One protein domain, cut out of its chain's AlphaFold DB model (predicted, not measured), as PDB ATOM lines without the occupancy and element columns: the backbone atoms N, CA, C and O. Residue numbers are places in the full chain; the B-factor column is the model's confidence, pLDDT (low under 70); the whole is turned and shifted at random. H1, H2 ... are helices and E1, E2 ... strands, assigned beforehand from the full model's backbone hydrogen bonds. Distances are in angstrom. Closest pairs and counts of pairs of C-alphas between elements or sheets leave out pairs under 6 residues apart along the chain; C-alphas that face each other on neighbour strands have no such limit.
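Overview. This is residues 4 to 60 and 70 to 84 of the 86 residues of an uncharacterized protein of Paeniclostridium sordellii 8483 (UniProt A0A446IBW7). Two small antiparallel sheets of three strands make two lobes: a long, twisted meander E3-E4-E5, and a smaller sheet E1-E2-E6 with the short helix H1 at its far end from the meander. The lobes are loosely joined through the link from E2 to E3. The 72 printed residues hold six named strands, E1 to E6, then H1; the class is mostly strand. The whole is compact, radius of gyration of the C-alphas 12.9 A, with spans of 32 by 31 by 20 A.

Arrangement. E3 (residues 27 to 34), E4 (40 to 46) and E5 (51 to 56) form a meander, each strand the antiparallel neighbour of the one before. The hairpin E3 and E4 has N 28 and O 45 at 2.8 A, within hydrogen-bond range; the hairpin E4 and E5 has N 44 and O 53 at 2.8 A. E3 bends by 54 degrees at residue 30. This sheet is only just strongly twisted, with C-alphas up to 4.2 A off its best plane. In the other sheet, E1 (4 to 7) and E2 (12 to 16) are a hairpin, with N 7 and O 12 at 2.8 A. E6 (72 to 74) is antiparallel to E2, with N 13 and O 73 at 2.9 A. The closest C-alphas of E2 and E3, Val 16 and Ile 27, are 7.8 A apart. H1 (77 to 83) only grazes the sheet E1 E2 E6, with residues 79 to 83; every O i to N i+4 pair in it is within hydrogen-bond range.

Along the chain. E3 is 20.6 A long, E4 19.4 A, E5 16.6 A and E2 13.0 A. C-alpha 4 begins E1 at (-10.242, 26.475, -38.674); C-alpha 83 ends H1 at (-7.904, 18.679, -46.124).

Size, cuts and confidence. The C-alphas farthest apart, Asp 36 and Asp 78, are 37.2 A apart. Residues 61 to 69 are not printed; C-alphas 60 and 70 are 11.4 A apart across the cut. Of the links printed whole, none is long. The mean pLDDT of the printed part is 72.9, with 21 residues under 70, among them 56 to 60 and 70 to 73.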
ATOM      1  N   ILE A   4     -11.583  27.032 -38.501       73.31
ATOM      2  CA  ILE A   4     -10.242  26.475 -38.674       73.31
ATOM      3  C   ILE A   4      -9.690  26.976 -40.006       73.31
ATOM      4  O   ILE A   4     -10.327  26.813 -41.049       73.31
ATOM      5  N   ILE A   5      -8.512  27.587 -39.954       74.75
ATOM      6  CA  ILE A   5      -7.748  28.011 -41.121       74.75
ATOM      7  C   ILE A   5      -6.419  27.256 -41.092       74.75
ATOM      8  O   ILE A   5      -5.728  27.235 -40.071       74.75
ATOM      9  N   SER A   6      -6.089  26.604 -42.206       70.62
ATOM     10  CA  SER A   6      -4.937  25.709 -42.320       70.62
ATOM     11  C   SER A   6      -3.915  26.263 -43.302       70.62
ATOM     12  O   SER A   6      -4.257  26.605 -44.433       70.62
ATOM     13  N   ASP A   7      -2.657  26.293 -42.878       67.06
ATOM     14  CA  ASP A   7      -1.509  26.501 -43.747       67.06
ATOM     15  C   ASP A   7      -0.941  25.131 -44.132       67.06
ATOM     16  O   ASP A   7      -0.275  24.447 -43.349       67.06
ATOM     17  N   ILE A   8      -1.244  24.724 -45.363       66.31
ATOM     18  CA  ILE A   8      -0.836  23.431 -45.916       66.31
ATOM     19  C   ILE A   8       0.686  23.358 -46.085       66.31
ATOM     20  O   ILE A   8       1.269  22.295 -45.882       66.31
ATOM     21  N   ASN A   9       1.338  24.475 -46.417       58.59
ATOM     22  CA  ASN A   9       2.780  24.504 -46.660       58.59
ATOM     23  C   ASN A   9       3.557  24.364 -45.350       58.59
ATOM     24  O   ASN A   9       4.553  23.646 -45.295       58.59
ATOM     25  N   ALA A  10       3.082  25.020 -44.291       62.59
ATOM     26  CA  ALA A  10       3.668  24.917 -42.958       62.59
ATOM     27  C   ALA A  10       3.206  23.670 -42.179       62.59
ATOM     28  O   ALA A  10       3.724  23.421 -41.093       62.59
ATOM     29  N   MET A  11       2.241  22.905 -42.707       67.25
ATOM     30  CA  MET A  11       1.553  21.800 -42.025       67.25
ATOM     31  C   MET A  11       0.946  22.191 -40.665       67.25
ATOM     32  O   MET A  11       0.961  21.408 -39.712       67.25
ATOM     33  N   LYS A  12       0.392  23.403 -40.565       73.50
ATOM     34  CA  LYS A  12      -0.168  23.944 -39.318       73.50
ATOM     35  C   LYS A  12      -1.603  24.427 -39.498       73.50
ATOM     36  O   LYS A  12      -2.026  24.765 -40.601       73.50
ATOM     37  N   TYR A  13      -2.353  24.498 -38.405       74.25
ATOM     38  CA  TYR A  13      -3.680  25.112 -38.373       74.25
ATOM     39  C   TYR A  13      -3.856  26.022 -37.168       74.25
ATOM     40  O   TYR A  13      -3.212  25.830 -36.138       74.25
ATOM     41  N   ARG A  14      -4.782  26.973 -37.293       75.81
ATOM     42  CA  ARG A  14      -5.269  27.792 -36.183       75.81
ATOM     43  C   ARG A  14      -6.785  27.911 -36.213       75.81
ATOM     44  O   ARG A  14      -7.397  27.886 -37.280       75.81
ATOM     45  N   GLU A  15      -7.381  28.095 -35.044       75.44
ATOM     46  CA  GLU A  15      -8.770  28.542 -34.928       75.44
ATOM     47  C   GLU A  15      -8.796  30.075 -34.932       75.44
ATOM     48  O   GLU A  15      -8.077  30.728 -34.173       75.44
ATOM     49  N   VAL A  16      -9.585  30.650 -35.837       73.69
ATOM     50  CA  VAL A  16      -9.768  32.094 -35.990       73.69
ATOM     51  C   VAL A  16     -11.214  32.447 -35.696       73.69
ATOM     52  O   VAL A  16     -12.148  31.837 -36.221       73.69
ATOM     53  N   GLU A  17     -11.404  33.472 -34.878       75.19
ATOM     54  CA  GLU A  17     -12.709  34.024 -34.547       75.19
ATOM     55  C   GLU A  17     -12.750  35.495 -34.949       75.19
ATOM     56  O   GLU A  17     -11.778  36.227 -34.797       75.19
ATOM     57  N   CYS A  18     -13.888  35.937 -35.486       74.56
ATOM     58  CA  CYS A  18     -14.093  37.351 -35.759       74.56
ATOM     59  C   CYS A  18     -14.491  38.062 -34.462       74.56
ATOM     60  O   CYS A  18     -15.566  37.791 -33.920       74.56
ATOM     61  N   ASN A  19     -13.669  39.021 -34.030       70.44
ATOM     62  CA  ASN A  19     -13.900  39.823 -32.823       70.44
ATOM     63  C   ASN A  19     -15.191  40.663 -32.887       70.44
ATOM     64  O   ASN A  19     -15.776  40.972 -31.856       70.44
ATOM     65  N   ASN A  20     -15.661  41.015 -34.091       72.50
ATOM     66  CA  ASN A  20     -16.814  41.910 -34.274       72.50
ATOM     67  C   ASN A  20     -18.176  41.214 -34.280       72.50
ATOM     68  O   ASN A  20     -19.190  41.859 -34.024       72.50
ATOM     69  N   CYS A  21     -18.248  39.937 -34.648       72.50
ATOM     70  CA  CYS A  21     -19.538  39.258 -34.814       72.50
ATOM     71  C   CYS A  21     -19.610  37.880 -34.156       72.50
ATOM     72  O   CYS A  21     -20.495  37.103 -34.527       72.50
ATOM     73  N   GLU A  22     -18.687  37.650 -33.212       61.59
ATOM     74  CA  GLU A  22     -18.481  36.486 -32.346       61.59
ATOM     75  C   GLU A  22     -18.740  35.138 -33.036       61.59
ATOM     76  O   GLU A  22     -19.871  34.766 -33.349       61.59
ATOM     77  N   ASN A  23     -17.680  34.338 -33.197       58.62
ATOM     78  CA  ASN A  23     -17.791  32.911 -33.524       58.62
ATOM     79  C   ASN A  23     -18.442  32.585 -34.877       58.62
ATOM     80  O   ASN A  23     -19.489  31.936 -34.952       58.62
ATOM     81  N   THR A  24     -17.803  33.006 -35.974       61.25
ATOM     82  CA  THR A  24     -18.359  32.803 -37.318       61.25
ATOM     83  C   THR A  24     -17.462  31.961 -38.218       61.25
ATOM     84  O   THR A  24     -16.285  32.261 -38.381       61.25
ATOM     85  N   LYS A  25     -18.059  30.961 -38.882       67.06
ATOM     86  CA  LYS A  25     -17.443  30.140 -39.940       67.06
ATOM     87  C   LYS A  25     -17.529  30.809 -41.317       67.06
ATOM     88  O   LYS A  25     -18.049  30.229 -42.270       67.06
ATOM     89  N   SER A  26     -17.163  32.083 -41.396       80.44
ATOM     90  CA  SER A  26     -17.240  32.853 -42.645       80.44
ATOM     91  C   SER A  26     -16.106  33.866 -42.724       80.44
ATOM     92  O   SER A  26     -16.346  35.057 -42.899       80.44
ATOM     93  N   ILE A  27     -14.887  33.388 -42.497       81.62
ATOM     94  CA  ILE A  27     -13.657  34.172 -42.484       81.62
ATOM     95  C   ILE A  27     -12.775  33.677 -43.631       81.62
ATOM     96  O   ILE A  27     -12.457  32.493 -43.690       81.62
ATOM     97  N   ASP A  28     -12.380  34.559 -44.534       83.75
ATOM     98  CA  ASP A  28     -11.407  34.261 -45.583       83.75
ATOM     99  C   ASP A  28     -10.052  34.858 -45.236       83.75
ATOM    100  O   ASP A  28      -9.965  35.838 -44.494       83.75
ATOM    101  N   VAL A  29      -9.000  34.268 -45.796       81.81
ATOM    102  CA  VAL A  29      -7.679  34.890 -45.816       81.81
ATOM    103  C   VAL A  29      -7.558  35.698 -47.098       81.81
ATOM    104  O   VAL A  29      -7.693  35.138 -48.183       81.81
ATOM    105  N   GLU A  30      -7.306  36.995 -46.969       85.62
ATOM    106  CA  GLU A  30      -7.223  37.906 -48.114       85.62
ATOM    107  C   GLU A  30      -5.780  38.119 -48.560       85.62
ATOM    108  O   GLU A  30      -5.470  38.039 -49.749       85.62
ATOM    109  N   SER A  31      -4.884  38.394 -47.613       82.75
ATOM    110  CA  SER A  31      -3.490  38.697 -47.919       82.75
ATOM    111  C   SER A  31      -2.563  38.431 -46.738       82.75
ATOM    112  O   SER A  31      -2.991  38.240 -45.598       82.75
ATOM    113  N   TYR A  32      -1.270  38.422 -47.051       82.19
ATOM    114  CA  TYR A  32      -0.180  38.339 -46.092       82.19
ATOM    115  C   TYR A  32       0.808  39.460 -46.404       82.19
ATOM    116  O   TYR A  32       1.092  39.708 -47.581       82.19
ATOM    117  N   TYR A  33       1.340  40.116 -45.382       81.88
ATOM    118  CA  TYR A  33       2.451  41.053 -45.530       81.88
ATOM    119  C   TYR A  33       3.393  40.950 -44.332       81.88
ATOM    120  O   TYR A  33       3.012  40.426 -43.294       81.88
ATOM    121  N   GLU A  34       4.632  41.395 -44.500       81.00
ATOM    122  CA  GLU A  34       5.579  41.533 -43.393       81.00
ATOM    123  C   GLU A  34       5.522  42.973 -42.895       81.00
ATOM    124  O   GLU A  34       5.487  43.906 -43.707       81.00
ATOM    125  N   ASP A  35       5.457  43.151 -41.582       79.81
ATOM    126  CA  ASP A  35       5.554  44.471 -40.976       79.81
ATOM    127  C   ASP A  35       7.015  44.964 -40.919       79.81
ATOM    128  O   ASP A  35       7.954  44.289 -41.353       79.81
ATOM    129  N   ASP A  36       7.223  46.169 -40.383       77.88
ATOM    130  CA  ASP A  36       8.557  46.771 -40.261       77.88
ATOM    131  C   ASP A  36       9.489  46.020 -39.280       77.88
ATOM    132  O   ASP A  36      10.697  46.279 -39.258       77.88
ATOM    133  N   TYR A  37       8.952  45.092 -38.481       77.06
ATOM    134  CA  TYR A  37       9.684  44.259 -37.527       77.06
ATOM    135  C   TYR A  37      10.030  42.871 -38.092       77.06
ATOM    136  O   TYR A  37      10.849  42.159 -37.505       77.06
ATOM    137  N   GLY A  38       9.519  42.538 -39.283       73.88
ATOM    138  CA  GLY A  38       9.717  41.248 -39.944       73.88
ATOM    139  C   GLY A  38       8.689  40.193 -39.532       73.88
ATOM    140  O   GLY A  38       8.872  39.013 -39.846       73.88
ATOM    141  N   ASP A  39       7.617  40.598 -38.853       71.19
ATOM    142  CA  ASP A  39       6.531  39.726 -38.440       71.19
ATOM    143  C   ASP A  39       5.507  39.584 -39.570       71.19
ATOM    144  O   ASP A  39       5.115  40.539 -40.244       71.19
ATOM    145  N   THR A  40       5.072  38.348 -39.826       73.06
ATOM    146  CA  THR A  40       4.091  38.078 -40.883       73.06
ATOM    147  C   THR A  40       2.687  38.402 -40.386       73.06
ATOM    148  O   THR A  40       2.145  37.690 -39.544       73.06
ATOM    149  N   ILE A  41       2.040  39.404 -40.962       78.25
ATOM    150  CA  ILE A  41       0.647  39.747 -40.692       78.25
ATOM    151  C   ILE A  41      -0.262  39.042 -41.690       78.25
ATOM    152  O   ILE A  41      -0.037  39.086 -42.901       78.25
ATOM    153  N   THR A  42      -1.296  38.368 -41.181       79.44
ATOM    154  CA  THR A  42      -2.357  37.795 -42.017       79.44
ATOM    155  C   THR A  42      -3.600  38.668 -41.933       79.44
ATOM    156  O   THR A  42      -4.138  38.892 -40.846       79.44
ATOM    157  N   VAL A  43      -4.081  39.123 -43.086       83.38
ATOM    158  CA  VAL A  43      -5.325  39.883 -43.201       83.38
ATOM    159  C   VAL A  43      -6.471  38.916 -43.443       83.38
ATOM    160  O   VAL A  43      -6.478  38.152 -44.415       83.38
ATOM    161  N   TYR A  44      -7.463  38.974 -42.567       83.69
ATOM    162  CA  TYR A  44      -8.670  38.173 -42.650       83.69
ATOM    163  C   TYR A  44      -9.866  39.045 -43.008       83.69
ATOM    164  O   TYR A  44     -10.010  40.166 -42.523       83.69
ATOM    165  N   TYR A  45     -10.775  38.496 -43.807       84.62
ATOM    166  CA  TYR A  45     -12.057  39.118 -44.112       84.62
ATOM    167  C   TYR A  45     -13.198  38.279 -43.561       84.62
ATOM    168  O   TYR A  45     -13.378  37.122 -43.936       84.62
ATOM    169  N   CYS A  46     -14.009  38.853 -42.677       84.88
ATOM    170  CA  CYS A  46     -15.224  38.202 -42.222       84.88
ATOM    171  C   CYS A  46     -16.398  38.566 -43.133       84.88
ATOM    172  O   CYS A  46     -16.912  39.681 -43.080       84.88
ATOM    173  N   ARG A  47     -16.915  37.597 -43.894       83.12
ATOM    174  CA  ARG A  47     -18.082  37.793 -44.771       83.12
ATOM    175  C   ARG A  47     -19.373  38.122 -44.028       83.12
ATOM    176  O   ARG A  47     -20.297  38.643 -44.636       83.12
ATOM    177  N   LYS A  48     -19.487  37.772 -42.743       83.00
ATOM    178  CA  LYS A  48     -20.728  37.991 -41.979       83.00
ATOM    179  C   LYS A  48     -20.896  39.441 -41.552       83.00
ATOM    180  O   LYS A  48     -22.008  39.952 -41.600       83.00
ATOM    181  N   CYS A  49     -19.826  40.068 -41.076       85.12
ATOM    182  CA  CYS A  49     -19.845  41.476 -40.691       85.12
ATOM    183  C   CYS A  49     -19.206  42.385 -41.739       85.12
ATOM    184  O   CYS A  49     -19.083  43.573 -41.469       85.12
ATOM    185  N   GLU A  50     -18.798  41.828 -42.884       86.62
ATOM    186  CA  GLU A  50     -18.168  42.538 -44.003       86.62
ATOM    187  C   GLU A  50     -17.009  43.431 -43.534       86.62
ATOM    188  O   GLU A  50     -16.865  44.577 -43.947       86.62
ATOM    189  N   ASN A  51     -16.201  42.903 -42.609       84.12
ATOM    190  CA  ASN A  51     -15.092  43.624 -41.995       84.12
ATOM    191  C   ASN A  51     -13.782  42.863 -42.144       84.12
ATOM    192  O   ASN A  51     -13.740  41.631 -42.073       84.12
ATOM    193  N   TYR A  52     -12.717  43.643 -42.265       84.31
ATOM    194  CA  TYR A  52     -11.347  43.168 -42.248       84.31
ATOM    195  C   TYR A  52     -10.804  43.225 -40.827       84.31
ATOM    196  O   TYR A  52     -11.129  44.135 -40.061       84.31
ATOM    197  N   PHE A  53      -9.994  42.239 -40.475       80.81
ATOM    198  CA  PHE A  53      -9.210  42.255 -39.255       80.81
ATOM    199  C   PHE A  53      -7.879  41.568 -39.509       80.81
ATOM    200  O   PHE A  53      -7.775  40.630 -40.299       80.81
ATOM    201  N   GLU A  54      -6.862  42.062 -38.836       79.75
ATOM    202  CA  GLU A  54      -5.505  41.565 -38.946       79.75
ATOM    203  C   GLU A  54      -5.229  40.695 -37.730       79.75
ATOM    204  O   GLU A  54      -5.752  40.941 -36.641       79.75
ATOM    205  N   LEU A  55      -4.469  39.629 -37.937       72.12
ATOM    206  CA  LEU A  55      -3.803  38.951 -36.840       72.12
ATOM    207  C   LEU A  55      -2.356  38.797 -37.263       72.12
ATOM    208  O   LEU A  55      -2.075  38.125 -38.267       72.12
ATOM    209  N   GLU A  56      -1.444  39.383 -36.499       66.06
ATOM    210  CA  GLU A  56      -0.042  39.040 -36.662       66.06
ATOM    211  C   GLU A  56       0.126  37.536 -36.385       66.06
ATOM    212  O   GLU A  56      -0.587  36.914 -35.580       66.06
ATOM    213  N   LYS A  57       1.069  36.916 -37.089       63.28
ATOM    214  CA  LYS A  57       1.552  35.572 -36.767       63.28
ATOM    215  C   LYS A  57       2.062  35.515 -35.321       63.28
ATOM    216  O   LYS A  57       1.905  34.467 -34.693       63.28
ATOM    217  N   ASP A  58       2.538  36.656 -34.812       47.62
ATOM    218  CA  ASP A  58       3.147  36.862 -33.499       47.62
ATOM    219  C   ASP A  58       2.349  37.796 -32.556       47.62
ATOM    220  O   ASP A  58       2.832  38.110 -31.470       47.62
ATOM    221  N   GLU A  59       1.078  38.128 -32.853       45.47
ATOM    222  CA  GLU A  59       0.199  38.891 -31.937       45.47
ATOM    223  C   GLU A  59      -0.355  37.973 -30.838       45.47
ATOM    224  O   GLU A  59      -1.542  37.656 -30.706       45.47
ATOM    225  N   THR A  60       0.583  37.509 -30.023       35.56
ATOM    226  CA  THR A  60       0.382  37.256 -28.610       35.56
ATOM    227  C   THR A  60       0.980  38.469 -27.906       35.56
ATOM    228  O   THR A  60       2.189  38.544 -27.718       35.56
ATOM    229  N   ASP A  70      -0.413  26.753 -28.155       51.25
ATOM    230  CA  ASP A  70      -1.701  26.094 -28.361       51.25
ATOM    231  C   ASP A  70      -2.560  26.636 -29.514       51.25
ATOM    232  O   ASP A  70      -3.568  26.011 -29.839       51.25
ATOM    233  N   LYS A  71      -2.256  27.796 -30.110       54.44
ATOM    234  CA  LYS A  71      -3.136  28.375 -31.149       54.44
ATOM    235  C   LYS A  71      -2.783  27.941 -32.564       54.44
ATOM    236  O   LYS A  71      -3.694  27.733 -33.359       54.44
ATOM    237  N   TRP A  72      -1.494  27.802 -32.863       61.88
ATOM    238  CA  TRP A  72      -1.012  27.212 -34.106       61.88
ATOM    239  C   TRP A  72      -0.522  25.805 -33.818       61.88
ATOM    240  O   TRP A  72       0.591  25.614 -33.333       61.88
ATOM    241  N   LYS A  73      -1.355  24.821 -34.128       67.94
ATOM    242  CA  LYS A  73      -1.036  23.419 -33.885       67.94
ATOM    243  C   LYS A  73      -0.578  22.759 -35.172       67.94
ATOM    244  O   LYS A  73      -0.989  23.147 -36.268       67.94
ATOM    245  N   GLU A  74       0.283  21.761 -35.035       73.56
ATOM    246  CA  GLU A  74       0.578  20.857 -36.141       73.56
ATOM    247  C   GLU A  74      -0.714  20.175 -36.583       73.56
ATOM    248  O   GLU A  74      -1.524  19.765 -35.750       73.56
ATOM    249  N   LEU A  75      -0.916  20.071 -37.895       69.06
ATOM    250  CA  LEU A  75      -2.011  19.274 -38.433       69.06
ATOM    251  C   LEU A  75      -1.810  17.816 -38.005       69.06
ATOM    252  O   LEU A  75      -0.785  17.206 -38.324       69.06
ATOM    253  N   ASP A  76      -2.796  17.249 -37.314       79.25
ATOM    254  CA  ASP A  76      -2.839  15.811 -37.066       79.25
ATOM    255  C   ASP A  76      -3.182  15.039 -38.352       79.25
ATOM    256  O   ASP A  76      -3.597  15.612 -39.367       79.25
ATOM    257  N   ASP A  77      -2.959  13.726 -38.337       76.88
ATOM    258  CA  ASP A  77      -3.148  12.896 -39.529       76.88
ATOM    259  C   ASP A  77      -4.615  12.846 -39.986       76.88
ATOM    260  O   ASP A  77      -4.871  12.833 -41.192       76.88
ATOM    261  N   ASP A  78      -5.581  12.920 -39.064       78.94
ATOM    262  CA  ASP A  78      -7.005  12.976 -39.413       78.94
ATOM    263  C   ASP A  78      -7.347  14.298 -40.124       78.94
ATOM    264  O   ASP A  78      -8.064  14.311 -41.130       78.94
ATOM    265  N   MET A  79      -6.789  15.420 -39.665       72.25
ATOM    266  CA  MET A  79      -6.931  16.726 -40.312       72.25
ATOM    267  C   MET A  79      -6.260  16.785 -41.684       72.25
ATOM    268  O   MET A  79      -6.857  17.309 -42.628       72.25
ATOM    269  N   LYS A  80      -5.051  16.229 -41.834       72.75
ATOM    270  CA  LYS A  80      -4.378  16.134 -43.143       72.75
ATOM    271  C   LYS A  80      -5.259  15.401 -44.151       72.75
ATOM    272  O   LYS A  80      -5.453  15.894 -45.264       72.75
ATOM    273  N   VAL A  81      -5.877  14.294 -43.733       76.00
ATOM    274  CA  VAL A  81      -6.815  13.526 -44.562       76.00
ATOM    275  C   VAL A  81      -8.057  14.348 -44.920       76.00
ATOM    276  O   VAL A  81      -8.445  14.365 -46.088       76.00
ATOM    277  N   MET A  82      -8.657  15.069 -43.964       70.88
ATOM    278  CA  MET A  82      -9.831  15.920 -44.224       70.88
ATOM    279  C   MET A  82      -9.551  17.046 -45.230       70.88
ATOM    280  O   MET A  82     -10.440  17.411 -46.000       70.88
ATOM    281  N   ILE A  83      -8.328  17.579 -45.243       66.94
ATOM    282  CA  ILE A  83      -7.904  18.679 -46.124       66.94
ATOM    283  C   ILE A  83      -7.308  18.144 -47.449       66.94
ATOM    284  O   ILE A  83      -7.038  18.906 -48.374       66.94
ATOM    285  N   GLY A  84      -7.158  16.822 -47.593       64.31
ATOM    286  CA  GLY A  84      -6.665  16.176 -48.815       64.31
ATOM    287  C   GLY A  84      -5.141  16.190 -48.975       64.31
ATOM    288  O   GLY A  84      -4.641  15.969 -50.080       64.31
TER     289      GLY A  84